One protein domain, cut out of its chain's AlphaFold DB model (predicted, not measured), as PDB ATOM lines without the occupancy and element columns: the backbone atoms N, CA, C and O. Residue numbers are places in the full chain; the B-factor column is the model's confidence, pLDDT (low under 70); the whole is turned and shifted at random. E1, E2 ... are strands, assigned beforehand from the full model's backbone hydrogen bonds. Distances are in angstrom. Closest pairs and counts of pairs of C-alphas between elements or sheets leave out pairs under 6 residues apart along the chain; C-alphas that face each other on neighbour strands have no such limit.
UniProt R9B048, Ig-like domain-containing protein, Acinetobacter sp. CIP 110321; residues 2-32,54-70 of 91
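What this domain is: This is residues 2 to 32 and 54 to 70 of the 91 residues of the protein "Ig-like domain-containing protein" of Acinetobacter sp. CIP 110321 (UniProt R9B048). One strongly twisted sheet of four strands curls like part of a barrel, with the unnamed stretch of residues 9 to 26 looping from one edge strand, E1, round to the other, E2. The long, bent E3 pairs with E2 towards one end and makes a hairpin with E4 that reaches to the other end. The printed part has 48 residues, with no named helix and four strands, E1 to E4 along the chain; the mixed sheet's order is E1, E4, E3, E2. It is all strand by class and compact, with a radius of gyration of the C-alphas of 10.6 A, yet elongated, spanning 34 by 19 by 17 A.

How they stand to each other: E1, residues 5 to 8, is an edge strand; its residues 5 to 6 also pair antiparallel with residues 16 to 17. E4, residues 66 to 70, is its parallel neighbour at 60 degrees, with N 6 and O 69 within hydrogen-bond range at 3.3 A. E3, residues 54 to 63, bends by 50 degrees at residue 58. Its residues 59 to 63 pair antiparallel with E4, for instance N 59 and O 70 at 2.8 A. Its residues 54 to 57 pair antiparallel with E2, residues 27 to 31, for instance N 28 and O 56 at 2.8 A. E2 is apart from E1 and from E4.

Where its parts are: E1 begins at C-alpha 5 (137.041, 165.366, 95.904) and is 9.7 A long. E2 is 13.1 A, E3 26.7 A and E4 13.1 A long, ending at C-alpha 70 (132.094, 164.787, 94.596).

The domain as a whole: The farthest C-alphas, of Pro 31 and Asn 64, are 34.2 A apart. Residues 33 to 53 are cut out; C-alphas 32 and 54 are 6.4 A apart across the cut. The link E1 to E2 is long, E3 to E4 tight. Residues 2 to 3, 20 and 32 have pLDDT under 70.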
ATOM      1  N   LYS A   2     146.201 160.587  95.284       55.38
ATOM      2  CA  LYS A   2     145.240 161.341  96.102       55.38
ATOM      3  C   LYS A   2     143.958 161.441  95.276       55.38
ATOM      4  O   LYS A   2     144.027 161.979  94.178       55.38
ATOM      5  N   SER A   3     142.849 160.887  95.756       64.31
ATOM      6  CA  SER A   3     141.545 161.157  95.151       64.31
ATOM      7  C   SER A   3     141.212 162.620  95.420       64.31
ATOM      8  O   SER A   3     141.192 163.029  96.580       64.31
ATOM      9  N   LEU A   4     141.047 163.411  94.363       78.19
ATOM     10  CA  LEU A   4     140.534 164.771  94.474       78.19
ATOM     11  C   LEU A   4     139.019 164.666  94.620       78.19
ATOM     12  O   LEU A   4     138.383 163.928  93.866       78.19
ATOM     13  N   VAL A   5     138.477 165.337  95.631       88.50
ATOM     14  CA  VAL A   5     137.041 165.366  95.904       88.50
ATOM     15  C   VAL A   5     136.595 166.813  95.848       88.50
ATOM     16  O   VAL A   5     137.192 167.648  96.522       88.50
ATOM     17  N   TYR A   6     135.588 167.115  95.039       90.38
ATOM     18  CA  TYR A   6     135.131 168.486  94.803       90.38
ATOM     19  C   TYR A   6     133.775 168.717  95.451       90.38
ATOM     20  O   TYR A   6     132.925 167.832  95.436       90.38
ATOM     21  N   PHE A   7     133.560 169.900  96.008       92.12
ATOM     22  CA  PHE A   7     132.246 170.308  96.487       92.12
ATOM     23  C   PHE A   7     131.357 170.755  95.327       92.12
ATOM     24  O   PHE A   7     131.774 171.555  94.492       92.12
ATOM     25  N   ILE A   8     130.119 170.270  95.322       92.94
ATOM     26  CA  ILE A   8     129.055 170.661  94.402       92.94
ATOM     27  C   ILE A   8     127.901 171.193  95.250       92.94
ATOM     28  O   ILE A   8     127.275 170.447  95.997       92.94
ATOM     29  N   GLY A   9     127.631 172.487  95.149       89.19
ATOM     30  CA  GLY A   9     126.593 173.185  95.897       89.19
ATOM     31  C   GLY A   9     127.034 173.819  97.211       89.19
ATOM     32  O   GLY A   9     128.172 173.687  97.676       89.19
ATOM     33  N   GLY A  10     126.086 174.527  97.822       86.31
ATOM     34  CA  GLY A  10     126.265 175.240  99.080       86.31
ATOM     35  C   GLY A  10     127.418 176.264  99.077       86.31
ATOM     36  O   GLY A  10     127.857 176.723  98.024       86.31
ATOM     37  N   PRO A  11     127.924 176.652 100.262       85.00
ATOM     38  CA  PRO A  11     128.934 177.708 100.416       85.00
ATOM     39  C   PRO A  11     130.339 177.319  99.937       85.00
ATOM     40  O   PRO A  11     131.219 178.175  99.886       85.00
ATOM     41  N   LYS A  12     130.570 176.033  99.656       86.06
ATOM     42  CA  LYS A  12     131.874 175.470  99.288       86.06
ATOM     43  C   LYS A  12     131.966 175.031  97.826       86.06
ATOM     44  O   LYS A  12     132.970 174.436  97.462       86.06
ATOM     45  N   ASP A  13     130.953 175.315  97.006       89.06
ATOM     46  CA  ASP A  13     130.895 174.948  95.585       89.06
ATOM     47  C   ASP A  13     132.209 175.252  94.840       89.06
ATOM     48  O   ASP A  13     132.727 176.367  94.899       89.06
ATOM     49  N   GLY A  14     132.767 174.244  94.169       86.69
ATOM     50  CA  GLY A  14     134.033 174.351  93.439       86.69
ATOM     51  C   GLY A  14     135.306 174.171  94.273       86.69
ATOM     52  O   GLY A  14     136.388 174.011  93.704       86.69
ATOM     53  N   GLU A  15     135.227 174.147  95.607       90.19
ATOM     54  CA  GLU A  15     136.401 173.895  96.447       90.19
ATOM     55  C   GLU A  15     136.799 172.407  96.458       90.19
ATOM     56  O   GLU A  15     135.974 171.500  96.324       90.19
ATOM     57  N   ILE A  16     138.095 172.144  96.668       88.19
ATOM     58  CA  ILE A  16     138.629 170.785  96.813       88.19
ATOM     59  C   ILE A  16     138.605 170.383  98.287       88.19
ATOM     60  O   ILE A  16     139.279 170.975  99.136       88.19
ATOM     61  N   TYR A  17     137.897 169.301  98.581       87.75
ATOM     62  CA  TYR A  17     137.946 168.630  99.862       87.75
ATOM     63  C   TYR A  17     139.247 167.837 100.011       87.75
ATOM     64  O   TYR A  17     139.528 166.885  99.283       87.75
ATOM     65  N   ASN A  18     140.067 168.257 100.974       80.31
ATOM     66  CA  ASN A  18     141.412 167.722 101.187       80.31
ATOM     67  C   ASN A  18     141.488 166.609 102.250       80.31
ATOM     68  O   ASN A  18     142.594 166.159 102.576       80.31
ATOM     69  N   ASP A  19     140.358 166.146 102.796       76.50
ATOM     70  CA  ASP A  19     140.386 165.037 103.748       76.50
ATOM     71  C   ASP A  19     140.550 163.693 103.029       76.50
ATOM     72  O   ASP A  19     139.881 163.375 102.047       76.50
ATOM     73  N   LYS A  20     141.476 162.878 103.533       66.94
ATOM     74  CA  LYS A  20     141.866 161.608 102.911       66.94
ATOM     75  C   LYS A  20     140.975 160.428 103.313       66.94
ATOM     76  O   LYS A  20     141.279 159.309 102.902       66.94
ATOM     77  N   ARG A  21     139.950 160.626 104.149       76.81
ATOM     78  CA  ARG A  21     139.130 159.539 104.721       76.81
ATOM     79  C   ARG A  21     137.710 159.446 104.166       76.81
ATOM     80  O   ARG A  21     136.949 158.614 104.649       76.81
ATOM     81  N   ILE A  22     137.380 160.237 103.152       81.94
ATOM     82  CA  ILE A  22     136.064 160.209 102.514       81.94
ATOM     83  C   ILE A  22     135.802 158.883 101.785       81.94
ATOM     84  O   ILE A  22     136.682 158.338 101.110       81.94
ATOM     85  N   LYS A  23     134.577 158.370 101.914       85.25
ATOM     86  CA  LYS A  23     134.056 157.217 101.170       85.25
ATOM     87  C   LYS A  23     132.802 157.620 100.397       85.25
ATOM     88  O   LYS A  23     132.189 158.629 100.704       85.25
ATOM     89  N   ILE A  24     132.416 156.817  99.412       86.31
ATOM     90  CA  ILE A  24     131.110 156.958  98.747       86.31
ATOM     91  C   ILE A  24     130.004 156.760  99.796       86.31
ATOM     92  O   ILE A  24     130.195 155.964 100.720       86.31
ATOM     93  N   ASP A  25     128.894 157.487  99.657       86.94
ATOM     94  CA  ASP A  25     127.766 157.564 100.598       86.94
ATOM     95  C   ASP A  25     128.083 158.219 101.953       86.94
ATOM     96  O   ASP A  25     127.197 158.339 102.801       86.94
ATOM     97  N   ASP A  26     129.316 158.685 102.170       89.69
ATOM     98  CA  ASP A  26     129.668 159.424 103.380       89.69
ATOM     99  C   ASP A  26     128.938 160.777 103.399       89.69
ATOM    100  O   ASP A  26     128.792 161.439 102.366       89.69
ATOM    101  N   LEU A  27     128.448 161.169 104.574       90.06
ATOM    102  CA  LEU A  27     127.690 162.400 104.775       90.06
ATOM    103  C   LEU A  27     128.539 163.374 105.577       90.06
ATOM    104  O   LEU A  27     128.852 163.135 106.744       90.06
ATOM    105  N   ILE A  28     128.862 164.504 104.964       87.56
ATOM    106  CA  ILE A  28     129.633 165.569 105.588       87.56
ATOM    107  C   ILE A  28     128.719 166.743 105.861       87.56
ATOM    108  O   ILE A  28     128.082 167.277 104.959       87.56
ATOM    109  N   LYS A  29     128.714 167.195 107.108       87.12
ATOM    110  CA  LYS A  29     128.066 168.445 107.488       87.12
ATOM    111  C   LYS A  29     129.109 169.543 107.524       87.12
ATOM    112  O   LYS A  29     130.120 169.409 108.214       87.12
ATOM    113  N   ILE A  30     128.875 170.603 106.765       83.12
ATOM    114  CA  ILE A  30     129.705 171.800 106.797       83.12
ATOM    115  C   ILE A  30     128.828 172.950 107.270       83.12
ATOM    116  O   ILE A  30     127.794 173.211 106.651       83.12
ATOM    117  N   PRO A  31     129.217 173.650 108.347       79.12
ATOM    118  CA  PRO A  31     128.508 174.855 108.743       79.12
ATOM    119  C   PRO A  31     128.576 175.869 107.595       79.12
ATOM    120  O   PRO A  31     129.659 176.106 107.047       79.12
ATOM    121  N   LYS A  32     127.442 176.485 107.229       69.25
ATOM    122  CA  LYS A  32     127.474 177.716 106.434       69.25
ATOM    123  C   LYS A  32     128.238 178.719 107.284       69.25
ATOM    124  O   LYS A  32     127.754 179.147 108.323       69.25
ATOM    125  N   VAL A  54     125.029 172.884 105.938       87.25
ATOM    126  CA  VAL A  54     124.828 172.188 104.661       87.25
ATOM    127  C   VAL A  54     125.299 170.755 104.807       87.25
ATOM    128  O   VAL A  54     126.426 170.494 105.234       87.25
ATOM    129  N   THR A  55     124.430 169.818 104.437       91.19
ATOM    130  CA  THR A  55     124.785 168.402 104.369       91.19
ATOM    131  C   THR A  55     125.181 168.060 102.943       91.19
ATOM    132  O   THR A  55     124.385 168.197 102.018       91.19
ATOM    133  N   TYR A  56     126.404 167.578 102.788       92.75
ATOM    134  CA  TYR A  56     126.967 167.076 101.550       92.75
ATOM    135  C   TYR A  56     127.028 165.551 101.581       92.75
ATOM    136  O   TYR A  56     127.457 164.969 102.577       92.75
ATOM    137  N   LYS A  57     126.651 164.897 100.487       93.62
ATOM    138  CA  LYS A  57     126.793 163.454 100.289       93.62
ATOM    139  C   LYS A  57     127.917 163.173  99.307       93.62
ATOM    140  O   LYS A  57     127.999 163.803  98.256       93.62
ATOM    141  N   CYS A  58     128.791 162.234  99.648       92.62
ATOM    142  CA  CYS A  58     129.839 161.817  98.737       92.62
ATOM    143  C   CYS A  58     129.278 160.894  97.653       92.62
ATOM    144  O   CYS A  58     128.911 159.751  97.919       92.62
ATOM    145  N   GLU A  59     129.269 161.389  96.423       92.56
ATOM    146  CA  GLU A  59     128.806 160.690  95.234       92.56
ATOM    147  C   GLU A  59     129.974 160.464  94.269       92.56
ATOM    148  O   GLU A  59     130.930 161.244  94.207       92.56
ATOM    149  N   ILE A  60     129.908 159.375  93.506       91.25
ATOM    150  CA  ILE A  60     130.880 159.074  92.457       91.25
ATOM    151  C   ILE A  60     130.238 159.288  91.096       91.25
ATOM    152  O   ILE A  60     129.212 158.690  90.779       91.25
ATOM    153  N   PHE A  61     130.892 160.086  90.263       90.56
ATOM    154  CA  PHE A  61     130.501 160.270  88.874       90.56
ATOM    155  C   PHE A  61     131.621 159.777  87.973       90.56
ATOM    156  O   PHE A  61     132.798 159.759  88.351       90.56
ATOM    157  N   GLY A  62     131.259 159.328  86.778       87.38
ATOM    158  CA  GLY A  62     132.241 158.889  85.806       87.38
ATOM    159  C   GLY A  62     131.814 159.185  84.385       87.38
ATOM    160  O   GLY A  62     130.691 158.880  83.996       87.38
ATOM    161  N   CYS A  63     132.752 159.726  83.616       84.00
ATOM    162  CA  CYS A  63     132.607 160.018  82.199       84.00
ATOM    163  C   CYS A  63     133.862 159.522  81.466       84.00
ATOM    164  O   CYS A  63     134.970 159.612  81.992       84.00
ATOM    165  N   ASN A  64     133.700 158.928  80.279       82.69
ATOM    166  CA  ASN A  64     134.803 158.476  79.411       82.69
ATOM    167  C   ASN A  64     135.903 157.629  80.096       82.69
ATOM    168  O   ASN A  64     137.078 157.692  79.742       82.69
ATOM    169  N   GLY A  65     135.532 156.804  81.082       81.56
ATOM    170  CA  GLY A  65     136.470 155.944  81.818       81.56
ATOM    171  C   GLY A  65     137.209 156.630  82.975       81.56
ATOM    172  O   GLY A  65     137.890 155.949  83.742       81.56
ATOM    173  N   VAL A  66     137.023 157.939  83.157       84.75
ATOM    174  CA  VAL A  66     137.477 158.697  84.327       84.75
ATOM    175  C   VAL A  66     136.395 158.634  85.402       84.75
ATOM    176  O   VAL A  66     135.208 158.717  85.100       84.75
ATOM    177  N   LYS A  67     136.792 158.460  86.666       87.69
ATOM    178  CA  LYS A  67     135.886 158.498  87.822       87.69
ATOM    179  C   LYS A  67     136.372 159.541  88.815       87.69
ATOM    180  O   LYS A  67     137.537 159.499  89.212       87.69
ATOM    181  N   LEU A  68     135.472 160.419  89.232       87.50
ATOM    182  CA  LEU A  68     135.730 161.491  90.185       87.50
ATOM    183  C   LEU A  68     134.727 161.401  91.337       87.50
ATOM    184  O   LEU A  68     133.590 160.955  91.165       87.50
ATOM    185  N   LEU A  69     135.181 161.781  92.528       90.12
ATOM    186  CA  LEU A  69     134.352 161.847  93.727       90.12
ATOM    187  C   LEU A  69     133.926 163.295  93.947       90.12
ATOM    188  O   LEU A  69     134.735 164.213  93.814       90.12
ATOM    189  N   PHE A  70     132.676 163.481  94.338       92.31
ATOM    190  CA  PHE A  70     132.094 164.787  94.596       92.31
ATOM    191  C   PHE A  70     131.351 164.771  95.925       92.31
ATOM    192  O   PHE A  70     130.757 163.767  96.299       92.31
TER     193      PHE A  70